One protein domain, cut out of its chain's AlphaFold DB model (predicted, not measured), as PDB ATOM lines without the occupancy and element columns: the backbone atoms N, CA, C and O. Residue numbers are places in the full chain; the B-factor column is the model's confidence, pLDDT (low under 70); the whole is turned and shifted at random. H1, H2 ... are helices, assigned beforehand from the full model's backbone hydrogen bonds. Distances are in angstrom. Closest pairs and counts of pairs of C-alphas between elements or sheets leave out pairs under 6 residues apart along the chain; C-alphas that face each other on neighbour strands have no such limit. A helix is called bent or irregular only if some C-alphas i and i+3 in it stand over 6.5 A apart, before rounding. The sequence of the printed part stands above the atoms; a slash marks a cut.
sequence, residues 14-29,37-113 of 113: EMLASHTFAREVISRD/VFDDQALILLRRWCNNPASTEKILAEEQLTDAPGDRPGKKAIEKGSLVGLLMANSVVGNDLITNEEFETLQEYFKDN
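What this domain is: This is residues 14 to 29 and 37 to 113 of the 113 residues of an uncharacterized protein of Oidiodendron maius Zn (UniProt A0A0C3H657). Three helices, H3, H4 and H6, make a triangle in the middle, with H3 and H6 side by side; the short H5 packs on H6, and H7 crosses H3 with H2 beside it. The small H1 lies at the edge, next to H2, and the long loop of residues 63 to 74 lies at the other end of the longest axis from the end of H7. The printed part has 93 residues with seven named helices, H1 to H7 in order, and no named strand: all helix. It is compact, with a radius of gyration of the C-alphas of 12.4 A and spans of 36 by 25 by 22 A.

How they stand to each other: Start at H1, residues 14 to 18: it is close to but not clearly touching H2, residues 21 to 29, and their closest C-alphas, of Met 15 and Phe 21, are 4.7 A apart. Next, look from H2 to H7, residues 100 to 112: they touch, closest at C-alphas 22 and 102, 5.1 A, at a shallow tilt of 25 degrees, the same way. H3, residues 40 to 51, touches H7 with residues 47 to 51 alone, closest at C-alphas 50 and 107, 5.0 A, only just about perpendicular at 73 degrees. H3 and H4, residues 53 to 62, form a helical hairpin at a steep tilt of 40 degrees; H3 touches it with residues 48 to 49 alone, closest at C-alphas 49 and 56, 6.2 A. H6, residues 83 to 92, touches H3 at a shallow tilt of 22 degrees, the same way, closest at C-alphas 46 and 84, 5.9 A. H4 and H6 touch at a steep tilt of 59 degrees, opposite ways, closest at C-alphas 56 and 88, 6.2 A. H5, residues 75 to 79, touches H6, closest at C-alphas 77 and 85, 4.9 A. Every O i to N i+4 pair is within hydrogen-bond range in H1, H2, H3, H5, H6 and H7; in H4 4 of 6 are.

Where its parts are: Find C-alpha 14 at (21.244, -1.539, -46.629), where H1 begins, 5.9 A long. H2 is 12.0 A long, H3 16.2 A and H4 14.2 A; H4 is irregular, with C-alphas 54 and 57 8.0 A apart. H5 is 6.3 A long. H6 runs 14.5 A from C-alpha 83 at (14.102, -11.775, -43.679), and H7 runs 18.6 A to C-alpha 112 at (19.738, -11.068, -21.711).

The domain as a whole: The farthest C-alphas, of Gly 70 and Asp 112, are 38.4 A apart. Residues 30 to 36 are not printed, and C-alphas 29 and 37 are 7.3 A apart across the cut. The link H4 to H5 is long, 12 residues. The mean pLDDT of the printed part is 89.0, and residue 113 alone is under 70.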
ATOM      1  N   GLU A  14      20.257  -2.539 -47.057       85.19
ATOM      2  CA  GLU A  14      21.244  -1.539 -46.629       85.19
ATOM      3  C   GLU A  14      21.911  -1.942 -45.311       85.19
ATOM      4  O   GLU A  14      23.120  -1.767 -45.164       85.19
ATOM      5  N   MET A  15      21.143  -2.527 -44.385       87.81
ATOM      6  CA  MET A  15      21.657  -3.062 -43.121       87.81
ATOM      7  C   MET A  15      22.645  -4.208 -43.342       87.81
ATOM      8  O   MET A  15      23.721  -4.197 -42.750       87.81
ATOM      9  N   LEU A  16      22.309  -5.155 -44.227       87.12
ATOM     10  CA  LEU A  16      23.191  -6.275 -44.575       87.12
ATOM     11  C   LEU A  16      24.444  -5.804 -45.320       87.12
ATOM     12  O   LEU A  16      25.543  -6.253 -45.023       87.12
ATOM     13  N   ALA A  17      24.302  -4.858 -46.254       86.94
ATOM     14  CA  ALA A  17      25.436  -4.314 -47.000       86.94
ATOM     15  C   ALA A  17      26.383  -3.467 -46.133       86.94
ATOM     16  O   ALA A  17      27.570  -3.369 -46.440       86.94
ATOM     17  N   SER A  18      25.863  -2.837 -45.076       87.75
ATOM     18  CA  SER A  18      26.635  -1.951 -44.195       87.75
ATOM     19  C   SER A  18      27.093  -2.625 -42.901       87.75
ATOM     20  O   SER A  18      27.725  -1.955 -42.085       87.75
ATOM     21  N   HIS A  19      26.764  -3.904 -42.688       87.31
ATOM     22  CA  HIS A  19      27.025  -4.631 -41.439       87.31
ATOM     23  C   HIS A  19      26.497  -3.899 -40.194       87.31
ATOM     24  O   HIS A  19      27.166  -3.781 -39.165       87.31
ATOM     25  N   THR A  20      25.295  -3.330 -40.313       89.25
ATOM     26  CA  THR A  20      24.611  -2.609 -39.228       89.25
ATOM     27  C   THR A  20      23.343  -3.311 -38.757       89.25
ATOM     28  O   THR A  20      22.609  -2.757 -37.936       89.25
ATOM     29  N   PHE A  21      23.081  -4.531 -39.231       90.12
ATOM     30  CA  PHE A  21      21.845  -5.259 -38.974       90.12
ATOM     31  C   PHE A  21      21.631  -5.503 -37.482       90.12
ATOM     32  O   PHE A  21      20.609  -5.089 -36.935       90.12
ATOM     33  N   ALA A  22      22.614  -6.092 -36.796       89.69
ATOM     34  CA  ALA A  22      22.497  -6.380 -35.364       89.69
ATOM     35  C   ALA A  22      22.247  -5.109 -34.539       89.69
ATOM     36  O   ALA A  22      21.362  -5.063 -33.682       89.69
ATOM     37  N   ARG A  23      22.990  -4.041 -34.849       89.38
ATOM     38  CA  ARG A  23      22.872  -2.750 -34.169       89.38
ATOM     39  C   ARG A  23      21.493  -2.127 -34.357       89.38
ATOM     40  O   ARG A  23      20.931  -1.636 -33.378       89.38
ATOM     41  N   GLU A  24      20.966  -2.109 -35.579       89.00
ATOM     42  CA  GLU A  24      19.657  -1.512 -35.863       89.00
ATOM     43  C   GLU A  24      18.523  -2.310 -35.213       89.00
ATOM     44  O   GLU A  24      17.622  -1.703 -34.635       89.00
ATOM     45  N   VAL A  25      18.595  -3.647 -35.233       88.50
ATOM     46  CA  VAL A  25      17.623  -4.515 -34.549       88.50
ATOM     47  C   VAL A  25      17.591  -4.198 -33.053       88.50
ATOM     48  O   VAL A  25      16.540  -3.848 -32.526       88.50
ATOM     49  N   ILE A  26      18.748  -4.213 -32.388       89.19
ATOM     50  CA  ILE A  26      18.858  -3.980 -30.939       89.19
ATOM     51  C   ILE A  26      18.449  -2.556 -30.555       89.19
ATOM     52  O   ILE A  26      17.739  -2.347 -29.571       89.19
ATOM     53  N   SER A  27      18.890  -1.559 -31.328       86.50
ATOM     54  CA  SER A  27      18.621  -0.147 -31.023       86.50
ATOM     55  C   SER A  27      17.135   0.190 -31.121       86.50
ATOM     56  O   SER A  27      16.670   1.114 -30.453       86.50
ATOM     57  N   ARG A  28      16.391  -0.541 -31.958       84.31
ATOM     58  CA  ARG A  28      14.987  -0.252 -32.263       84.31
ATOM     59  C   ARG A  28      14.003  -1.201 -31.594       84.31
ATOM     60  O   ARG A  28      12.843  -0.824 -31.468       84.31
ATOM     61  N   ASP A  29      14.440  -2.369 -31.128       83.44
ATOM     62  CA  ASP A  29      13.593  -3.340 -30.420       83.44
ATOM     63  C   ASP A  29      12.876  -2.712 -29.210       83.44
ATOM     64  O   ASP A  29      11.649  -2.783 -29.084       83.44
ATOM     65  N   VAL A  37      12.560  -2.907 -36.432       83.38
ATOM     66  CA  VAL A  37      13.003  -3.546 -37.688       83.38
ATOM     67  C   VAL A  37      12.131  -4.758 -38.019       83.38
ATOM     68  O   VAL A  37      11.874  -5.049 -39.183       83.38
ATOM     69  N   PHE A  38      11.684  -5.453 -36.977       85.69
ATOM     70  CA  PHE A  38      10.918  -6.681 -37.049       85.69
ATOM     71  C   PHE A  38       9.634  -6.549 -36.240       85.69
ATOM     72  O   PHE A  38       9.618  -5.919 -35.183       85.69
ATOM     73  N   ASP A  39       8.574  -7.178 -36.734       85.31
ATOM     74  CA  ASP A  39       7.399  -7.490 -35.931       85.31
ATOM     75  C   ASP A  39       7.720  -8.564 -34.875       85.31
ATOM     76  O   ASP A  39       8.755  -9.236 -34.926       85.31
ATOM     77  N   ASP A  40       6.812  -8.747 -33.915       85.88
ATOM     78  CA  ASP A  40       7.015  -9.684 -32.810       85.88
ATOM     79  C   ASP A  40       7.230 -11.134 -33.284       85.88
ATOM     80  O   ASP A  40       8.019 -11.861 -32.679       85.88
ATOM     81  N   GLN A  41       6.583 -11.573 -34.374       87.25
ATOM     82  CA  GLN A  41       6.763 -12.943 -34.873       87.25
ATOM     83  C   GLN A  41       8.164 -13.130 -35.453       87.25
ATOM     84  O   GLN A  41       8.837 -14.121 -35.153       87.25
ATOM     85  N   ALA A  42       8.630 -12.164 -36.244       88.75
ATOM     86  CA  ALA A  42       9.979 -12.183 -36.787       88.75
ATOM     87  C   ALA A  42      11.050 -12.067 -35.685       88.75
ATOM     88  O   ALA A  42      12.065 -12.761 -35.760       88.75
ATOM     89  N   LEU A  43      10.817 -11.284 -34.623       89.25
ATOM     90  CA  LEU A  43      11.713 -11.224 -33.457       89.25
ATOM     91  C   LEU A  43      11.785 -12.554 -32.705       89.25
ATOM     92  O   LEU A  43      12.876 -12.999 -32.352       89.25
ATOM     93  N   ILE A  44      10.647 -13.223 -32.494       90.88
ATOM     94  CA  ILE A  44      10.610 -14.558 -31.876       90.88
ATOM     95  C   ILE A  44      11.420 -15.551 -32.711       90.88
ATOM     96  O   ILE A  44      12.200 -16.334 -32.158       90.88
ATOM     97  N   LEU A  45      11.274 -15.506 -34.037       91.94
ATOM     98  CA  LEU A  45      12.021 -16.376 -34.939       91.94
ATOM     99  C   LEU A  45      13.528 -16.088 -34.892       91.94
ATOM    100  O   LEU A  45      14.328 -17.019 -34.785       91.94
ATOM    101  N   LEU A  46      13.911 -14.807 -34.905       91.94
ATOM    102  CA  LEU A  46      15.304 -14.370 -34.806       91.94
ATOM    103  C   LEU A  46      15.927 -14.827 -33.483       91.94
ATOM    104  O   LEU A  46      16.981 -15.458 -33.482       91.94
ATOM    105  N   ARG A  47      15.221 -14.624 -32.366       92.25
ATOM    106  CA  ARG A  47      15.619 -15.107 -31.040       92.25
ATOM    107  C   ARG A  47      15.798 -16.622 -31.009       92.25
ATOM    108  O   ARG A  47      16.762 -17.121 -30.426       92.25
ATOM    109  N   ARG A  48      14.870 -17.372 -31.614       92.81
ATOM    110  CA  ARG A  48      14.919 -18.841 -31.663       92.81
ATOM    111  C   ARG A  48      16.156 -19.328 -32.413       92.81
ATOM    112  O   ARG A  48      16.822 -20.248 -31.937       92.81
ATOM    113  N   TRP A  49      16.466 -18.694 -33.541       92.81
ATOM    114  CA  TRP A  49      17.659 -18.983 -34.328       92.81
ATOM    115  C   TRP A  49      18.946 -18.627 -33.577       92.81
ATOM    116  O   TRP A  49      19.805 -19.492 -33.419       92.81
ATOM    117  N   CYS A  50      19.051 -17.418 -33.017       92.00
ATOM    118  CA  CYS A  50      20.222 -16.982 -32.252       92.00
ATOM    119  C   CYS A  50      20.502 -17.877 -31.032       92.00
ATOM    120  O   CYS A  50      21.656 -18.199 -30.750       92.00
ATOM    121  N   ASN A  51      19.467 -18.333 -30.323       91.81
ATOM    122  CA  ASN A  51      19.645 -19.216 -29.167       91.81
ATOM    123  C   ASN A  51      19.999 -20.661 -29.545       91.81
ATOM    124  O   ASN A  51      20.632 -21.353 -28.752       91.81
ATOM    125  N   ASN A  52      19.597 -21.133 -30.729       90.81
ATOM    126  CA  ASN A  52      19.833 -22.509 -31.171       90.81
ATOM    127  C   ASN A  52      20.231 -22.581 -32.660       90.81
ATOM    128  O   ASN A  52      19.504 -23.193 -33.451       90.81
ATOM    129  N   PRO A  53      21.400 -22.045 -33.062       88.56
ATOM    130  CA  PRO A  53      21.832 -22.058 -34.463       88.56
ATOM    131  C   PRO A  53      22.023 -23.476 -35.013       88.56
ATOM    132  O   PRO A  53      21.758 -23.737 -36.183       88.56
ATOM    133  N   ALA A  54      22.379 -24.447 -34.167       89.50
ATOM    134  CA  ALA A  54      22.461 -25.854 -34.568       89.50
ATOM    135  C   ALA A  54      21.101 -26.453 -34.993       89.50
ATOM    136  O   ALA A  54      21.059 -27.501 -35.624       89.50
ATOM    137  N   SER A  55      19.983 -25.806 -34.644       91.75
ATOM    138  CA  SER A  55      18.628 -26.220 -35.036       91.75
ATOM    139  C   SER A  55      18.091 -25.460 -36.253       91.75
ATOM    140  O   SER A  55      16.901 -25.569 -36.533       91.75
ATOM    141  N   THR A  56      18.921 -24.699 -36.979       91.50
ATOM    142  CA  THR A  56      18.476 -23.825 -38.085       91.50
ATOM    143  C   THR A  56      17.616 -24.557 -39.118       91.50
ATOM    144  O   THR A  56      16.515 -24.107 -39.426       91.50
ATOM    145  N   GLU A  57      18.049 -25.726 -39.600       89.50
ATOM    146  CA  GLU A  57      17.285 -26.517 -40.580       89.50
ATOM    147  C   GLU A  57      15.917 -26.959 -40.041       89.50
ATOM    148  O   GLU A  57      14.912 -26.928 -40.753       89.50
ATOM    149  N   LYS A  58      15.860 -27.323 -38.755       92.62
ATOM    150  CA  LYS A  58      14.618 -27.702 -38.081       92.62
ATOM    151  C   LYS A  58      13.678 -26.501 -37.937       92.62
ATOM    152  O   LYS A  58      12.492 -26.631 -38.219       92.62
ATOM    153  N   ILE A  59      14.210 -25.340 -37.554       93.12
ATOM    154  CA  ILE A  59      13.448 -24.089 -37.442       93.12
ATOM    155  C   ILE A  59      12.871 -23.705 -38.811       93.12
ATOM    156  O   ILE A  59      11.680 -23.419 -38.910       93.12
ATOM    157  N   LEU A  60      13.671 -23.778 -39.880       91.38
ATOM    158  CA  LEU A  60      13.203 -23.542 -41.249       91.38
ATOM    159  C   LEU A  60      12.063 -24.491 -41.641       91.38
ATOM    160  O   LEU A  60      11.088 -24.048 -42.246       91.38
ATOM    161  N   ALA A  61      12.147 -25.772 -41.280       91.62
ATOM    162  CA  ALA A  61      11.087 -26.739 -41.560       91.62
ATOM    163  C   ALA A  61       9.791 -26.440 -40.786       91.62
ATOM    164  O   ALA A  61       8.707 -26.492 -41.370       91.62
ATOM    165  N   GLU A  62       9.891 -26.088 -39.501       92.56
ATOM    166  CA  GLU A  62       8.740 -25.737 -38.656       92.56
ATOM    167  C   GLU A  62       7.999 -24.493 -39.174       92.56
ATOM    168  O   GLU A  62       6.771 -24.491 -39.245       92.56
ATOM    169  N   GLU A  63       8.736 -23.483 -39.641       90.25
ATOM    170  CA  GLU A  63       8.169 -22.260 -40.229       90.25
ATOM    171  C   GLU A  63       7.728 -22.437 -41.700       90.25
ATOM    172  O   GLU A  63       7.201 -21.518 -42.348       90.25
ATOM    173  N   GLN A  64       7.929 -23.637 -42.260       91.12
ATOM    174  CA  GLN A  64       7.717 -23.961 -43.675       91.12
ATOM    175  C   GLN A  64       8.474 -22.995 -44.612       91.12
ATOM    176  O   GLN A  64       7.931 -22.503 -45.610       91.12
ATOM    177  N   LEU A  65       9.715 -22.692 -44.236       91.50
ATOM    178  CA  LEU A  65      10.679 -21.836 -44.927       91.50
ATOM    179  C   LEU A  65      11.798 -22.644 -45.606       91.50
ATOM    180  O   LEU A  65      12.708 -22.051 -46.172       91.50
ATOM    181  N   THR A  66      11.748 -23.978 -45.564       90.75
ATOM    182  CA  THR A  66      12.698 -24.842 -46.275       90.75
ATOM    183  C   THR A  66      12.555 -24.689 -47.789       90.75
ATOM    184  O   THR A  66      11.451 -24.783 -48.333       90.75
ATOM    185  N   ASP A  67      13.680 -24.488 -48.470       88.31
ATOM    186  CA  ASP A  67      13.746 -24.457 -49.928       88.31
ATOM    187  C   ASP A  67      13.648 -25.868 -50.531       88.31
ATOM    188  O   ASP A  67      14.049 -26.862 -49.921       88.31
ATOM    189  N   ALA A  68      13.110 -25.971 -51.749       86.62
ATOM    190  CA  ALA A  68      13.076 -27.243 -52.461       86.62
ATOM    191  C   ALA A  68      14.474 -27.621 -52.995       86.62
ATOM    192  O   ALA A  68      15.316 -26.748 -53.225       86.62
ATOM    193  N   PRO A  69      14.740 -28.911 -53.268       82.19
ATOM    194  CA  PRO A  69      15.978 -29.319 -53.922       82.19
ATOM    195  C   PRO A  69      16.184 -28.576 -55.252       82.19
ATOM    196  O   PRO A  69      15.340 -28.645 -56.144       82.19
ATOM    197  N   GLY A  70      17.316 -27.880 -55.386       82.12
ATOM    198  CA  GLY A  70      17.657 -27.086 -56.572       82.12
ATOM    199  C   GLY A  70      17.189 -25.626 -56.537       82.12
ATOM    200  O   GLY A  70      17.537 -24.867 -57.443       82.12
ATOM    201  N   ASP A  71      16.448 -25.211 -55.506       87.38
ATOM    202  CA  ASP A  71      16.129 -23.803 -55.294       87.38
ATOM    203  C   ASP A  71      17.320 -23.019 -54.730       87.38
ATOM    204  O   ASP A  71      18.254 -23.563 -54.139       87.38
ATOM    205  N   ARG A  72      17.287 -21.699 -54.945       87.19
ATOM    206  CA  ARG A  72      18.262 -20.788 -54.341       87.19
ATOM    207  C   ARG A  72      18.008 -20.683 -52.830       87.19
ATOM    208  O   ARG A  72      16.839 -20.622 -52.447       87.19
ATOM    209  N   PRO A  73      19.060 -20.571 -52.000       88.69
ATOM    210  CA  PRO A  73      18.916 -20.404 -50.557       88.69
ATOM    211  C   PRO A  73      18.031 -19.206 -50.199       88.69
ATOM    212  O   PRO A  73      18.265 -18.082 -50.650       88.69
ATOM    213  N   GLY A  74      17.008 -19.454 -49.389       88.88
ATOM    214  CA  GLY A  74      16.057 -18.466 -48.902       88.88
ATOM    215  C   GLY A  74      15.005 -18.040 -49.920       88.88
ATOM    216  O   GLY A  74      14.296 -17.066 -49.667       88.88
ATOM    217  N   LYS A  75      14.844 -18.747 -51.045       91.44
ATOM    218  CA  LYS A  75      13.764 -18.482 -52.007       91.44
ATOM    219  C   LYS A  75      12.402 -18.548 -51.318       91.44
ATOM    220  O   LYS A  75      11.608 -17.620 -51.460       91.44
ATOM    221  N   LYS A  76      12.153 -19.587 -50.517       90.88
ATOM    222  CA  LYS A  76      10.895 -19.748 -49.779       90.88
ATOM    223  C   LYS A  76      10.684 -18.638 -48.757       90.88
ATOM    224  O   LYS A  76       9.565 -18.167 -48.558       90.88
ATOM    225  N   ALA A  77      11.771 -18.200 -48.130       90.56
ATOM    226  CA  ALA A  77      11.744 -17.101 -47.185       90.56
ATOM    227  C   ALA A  77      11.419 -15.763 -47.855       90.56
ATOM    228  O   ALA A  77      10.594 -15.020 -47.331       90.56
ATOM    229  N   ILE A  78      11.965 -15.502 -49.045       88.81
ATOM    230  CA  ILE A  78      11.613 -14.336 -49.864       88.81
ATOM    231  C   ILE A  78      10.135 -14.389 -50.267       88.81
ATOM    232  O   ILE A  78       9.433 -13.394 -50.106       88.81
ATOM    233  N   GLU A  79       9.636 -15.542 -50.726       89.44
ATOM    234  CA  GLU A  79       8.218 -15.718 -51.083       89.44
ATOM    235  C   GLU A  79       7.275 -15.440 -49.904       89.44
ATOM    236  O   GLU A  79       6.184 -14.904 -50.096       89.44
ATOM    237  N   LYS A  80       7.695 -15.789 -48.683       87.31
ATOM    238  CA  LYS A  80       6.944 -15.526 -47.449       87.31
ATOM    239  C   LYS A  80       7.228 -14.154 -46.820       87.31
ATOM    240  O   LYS A  80       6.611 -13.832 -45.810       87.31
ATOM    241  N   GLY A  81       8.149 -13.362 -47.371       87.38
ATOM    242  CA  GLY A  81       8.557 -12.077 -46.795       87.38
ATOM    243  C   GLY A  81       9.325 -12.181 -45.469       87.38
ATOM    244  O   GLY A  81       9.344 -11.224 -44.702       87.38
ATOM    245  N   SER A  82       9.959 -13.322 -45.176       89.06
ATOM    246  CA  SER A  82      10.721 -13.540 -43.940       89.06
ATOM    247  C   SER A  82      12.208 -13.256 -44.146       89.06
ATOM    248  O   SER A  82      12.950 -14.079 -44.685       89.06
ATOM    249  N   LEU A  83      12.674 -12.101 -43.667       90.12
ATOM    250  CA  LEU A  83      14.102 -11.775 -43.679       90.12
ATOM    251  C   LEU A  83      14.906 -12.715 -42.768       90.12
ATOM    252  O   LEU A  83      15.982 -13.154 -43.153       90.12
ATOM    253  N   VAL A  84      14.370 -13.103 -41.607       91.38
ATOM    254  CA  VAL A  84      15.037 -14.072 -40.716       91.38
ATOM    255  C   VAL A  84      15.165 -15.437 -41.396       91.38
ATOM    256  O   VAL A  84      16.220 -16.062 -41.334       91.38
ATOM    257  N   GLY A  85      14.129 -15.874 -42.119       92.38
ATOM    258  CA  GLY A  85      14.191 -17.075 -42.951       92.38
ATOM    259  C   GLY A  85      15.284 -17.010 -44.013       92.38
ATOM    260  O   GLY A  85      15.989 -17.991 -44.230       92.38
ATOM    261  N   LEU A  86      15.451 -15.845 -44.645       92.44
ATOM    262  CA  LEU A  86      16.487 -15.621 -45.649       92.44
ATOM    263  C   LEU A  86      17.888 -15.730 -45.032       92.44
ATOM    264  O   LEU A  86      18.744 -16.398 -45.613       92.44
ATOM    265  N   LEU A  87      18.108 -15.130 -43.856       91.75
ATOM    266  CA  LEU A  87      19.367 -15.238 -43.108       91.75
ATOM    267  C   LEU A  87      19.683 -16.698 -42.760       91.75
ATOM    268  O   LEU A  87      20.762 -17.190 -43.077       91.75
ATOM    269  N   MET A  88      18.710 -17.406 -42.181       92.94
ATOM    270  CA  MET A  88      18.839 -18.811 -41.791       92.94
ATOM    271  C   MET A  88      19.176 -19.718 -42.977       92.94
ATOM    272  O   MET A  88      20.121 -20.498 -42.907       92.94
ATOM    273  N   ALA A  89      18.428 -19.613 -44.078       92.75
ATOM    274  CA  ALA A  89      18.634 -20.463 -45.248       92.75
ATOM    275  C   ALA A  89      20.012 -20.245 -45.892       92.75
ATOM    276  O   ALA A  89      20.632 -21.192 -46.370       92.75
ATOM    277  N   ASN A  90      20.512 -19.008 -45.866       91.19
ATOM    278  CA  ASN A  90      21.855 -18.687 -46.338       91.19
ATOM    279  C   ASN A  90      22.949 -19.193 -45.385       91.19
ATOM    280  O   ASN A  90      23.960 -19.712 -45.851       91.19
ATOM    281  N   SER A  91      22.720 -19.131 -44.073       89.69
ATOM    282  CA  SER A  91      23.644 -19.673 -43.071       89.69
ATOM    283  C   SER A  91      23.810 -21.196 -43.189       89.69
ATOM    284  O   SER A  91      24.925 -21.709 -43.135       89.69
ATOM    285  N   VAL A  92      22.729 -21.937 -43.479       88.00
ATOM    286  CA  VAL A  92      22.775 -23.406 -43.679       88.00
ATOM    287  C   VAL A  92      23.721 -23.818 -44.811       88.00
ATOM    288  O   VAL A  92      24.379 -24.853 -44.721       88.00
ATOM    289  N   VAL A  93      23.814 -23.016 -45.872       88.38
ATOM    290  CA  VAL A  93      24.701 -23.292 -47.014       88.38
ATOM    291  C   VAL A  93      26.079 -22.630 -46.883       88.38
ATOM    292  O   VAL A  93      26.860 -22.669 -47.833       88.38
ATOM    293  N   GLY A  94      26.383 -22.018 -45.731       86.00
ATOM    294  CA  GLY A  94      27.646 -21.320 -45.470       86.00
ATOM    295  C   GLY A  94      27.811 -20.006 -46.240       86.00
ATOM    296  O   GLY A  94      28.935 -19.596 -46.516       86.00
ATOM    297  N   ASN A  95      26.704 -19.371 -46.637       88.38
ATOM    298  CA  ASN A  95      26.676 -18.070 -47.308       88.38
ATOM    299  C   ASN A  95      26.130 -16.987 -46.365       88.38
ATOM    300  O   ASN A  95      25.180 -16.287 -46.709       88.38
ATOM    301  N   ASP A  96      26.669 -16.895 -45.151       88.88
ATOM    302  CA  ASP A  96      26.161 -15.997 -44.112       88.88
ATOM    303  C   ASP A  96      26.033 -14.543 -44.608       88.88
ATOM    304  O   ASP A  96      26.971 -13.943 -45.132       88.88
ATOM    305  N   LEU A  97      24.825 -13.988 -44.463       89.00
ATOM    306  CA  LEU A  97      24.478 -12.635 -44.925       89.00
ATOM    307  C   LEU A  97      24.800 -11.542 -43.897       89.00
ATOM    308  O   LEU A  97      24.781 -10.361 -44.232       89.00
ATOM    309  N   ILE A  98      25.048 -11.940 -42.653       90.81
ATOM    310  CA  ILE A  98      25.505 -11.085 -41.556       90.81
ATOM    311  C   ILE A  98      26.861 -11.595 -41.092       90.81
ATOM    312  O   ILE A  98      27.170 -12.777 -41.256       90.81
ATOM    313  N   THR A  99      27.679 -10.719 -40.518       90.88
ATOM    314  CA  THR A  99      28.976 -11.152 -39.992       90.88
ATOM    315  C   THR A  99      28.802 -11.985 -38.725       90.88
ATOM    316  O   THR A  99      27.789 -11.896 -38.026       90.88
ATOM    317  N   ASN A 100      29.830 -12.766 -38.385       89.56
ATOM    318  CA  ASN A 100      29.870 -13.481 -37.109       89.56
ATOM    319  C   ASN A 100      29.733 -12.514 -35.926       89.56
ATOM    320  O   ASN A 100      28.980 -12.803 -35.007       89.56
ATOM    321  N   GLU A 101      30.367 -11.338 -35.992       90.88
ATOM    322  CA  GLU A 101      30.267 -10.305 -34.953       90.88
ATOM    323  C   GLU A 101      28.823  -9.812 -34.770       90.88
ATOM    324  O   GLU A 101      28.343  -9.669 -33.644       90.88
ATOM    325  N   GLU A 102      28.097  -9.585 -35.872       91.94
ATOM    326  CA  GLU A 102      26.676  -9.225 -35.830       91.94
ATOM    327  C   GLU A 102      25.835 -10.354 -35.225       91.94
ATOM    328  O   GLU A 102      24.952 -10.103 -34.400       91.94
ATOM    329  N   PHE A 103      26.118 -11.601 -35.604       91.25
ATOM    330  CA  PHE A 103      25.415 -12.758 -35.069       91.25
ATOM    331  C   PHE A 103      25.664 -12.931 -33.566       91.25
ATOM    332  O   PHE A 103      24.702 -13.039 -32.808       91.25
ATOM    333  N   GLU A 104      26.918 -12.878 -33.114       91.69
ATOM    334  CA  GLU A 104      27.297 -12.953 -31.697       91.69
ATOM    335  C   GLU A 104      26.630 -11.840 -30.881       91.69
ATOM    336  O   GLU A 104      26.032 -12.113 -29.840       91.69
ATOM    337  N   THR A 105      26.616 -10.610 -31.407       92.19
ATOM    338  CA  THR A 105      25.939  -9.467 -30.776       92.19
ATOM    339  C   THR A 105      24.439  -9.734 -30.581       92.19
ATOM    340  O   THR A 105      23.879  -9.445 -29.521       92.19
ATOM    341  N   LEU A 106      23.769 -10.321 -31.581       91.00
ATOM    342  CA  LEU A 106      22.364 -10.723 -31.466       91.00
ATOM    343  C   LEU A 106      22.181 -11.857 -30.450       91.00
ATOM    344  O   LEU A 106      21.232 -11.828 -29.666       91.00
ATOM    345  N   GLN A 107      23.083 -12.842 -30.423       92.19
ATOM    346  CA  GLN A 107      23.034 -13.926 -29.440       92.19
ATOM    347  C   GLN A 107      23.157 -13.406 -28.008       92.19
ATOM    348  O   GLN A 107      22.413 -13.855 -27.140       92.19
ATOM    349  N   GLU A 108      24.076 -12.478 -27.745       91.19
ATOM    350  CA  GLU A 108      24.219 -11.858 -26.425       91.19
ATOM    351  C   GLU A 108      22.959 -11.083 -26.036       91.19
ATOM    352  O   GLU A 108      22.427 -11.270 -24.941       91.19
ATOM    353  N   TYR A 109      22.420 -10.289 -26.962       89.75
ATOM    354  CA  TYR A 109      21.201  -9.527 -26.727       89.75
ATOM    355  C   TYR A 109      19.998 -10.414 -26.357       89.75
ATOM    356  O   TYR A 109      19.306 -10.139 -25.378       89.75
ATOM    357  N   PHE A 110      19.777 -11.508 -27.089       88.88
ATOM    358  CA  PHE A 110      18.660 -12.438 -26.861       88.88
ATOM    359  C   PHE A 110      18.856 -13.430 -25.705       88.88
ATOM    360  O   PHE A 110      17.919 -14.162 -25.358       88.88
ATOM    361  N   LYS A 111      20.065 -13.503 -25.139       85.62
ATOM    362  CA  LYS A 111      20.316 -14.197 -23.869       85.62
ATOM    363  C   LYS A 111      19.879 -13.345 -22.679       85.62
ATOM    364  O   LYS A 111      19.401 -13.902 -21.696       85.62
ATOM    365  N   ASP A 112      20.048 -12.028 -22.779       74.94
ATOM    366  CA  ASP A 112      19.738 -11.068 -21.711       74.94
ATOM    367  C   ASP A 112      18.271 -10.576 -21.737       74.94
ATOM    368  O   ASP A 112      17.764 -10.085 -20.730       74.94
ATOM    369  N   ASN A 113      17.567 -10.747 -22.868       62.03
ATOM    370  CA  ASN A 113      16.154 -10.376 -23.093       62.03
ATOM    371  C   ASN A 113      15.358 -11.602 -23.556       62.03
ATOM    372  O   ASN A 113      14.255 -11.904 -23.034       62.03
TER     373      ASN A 113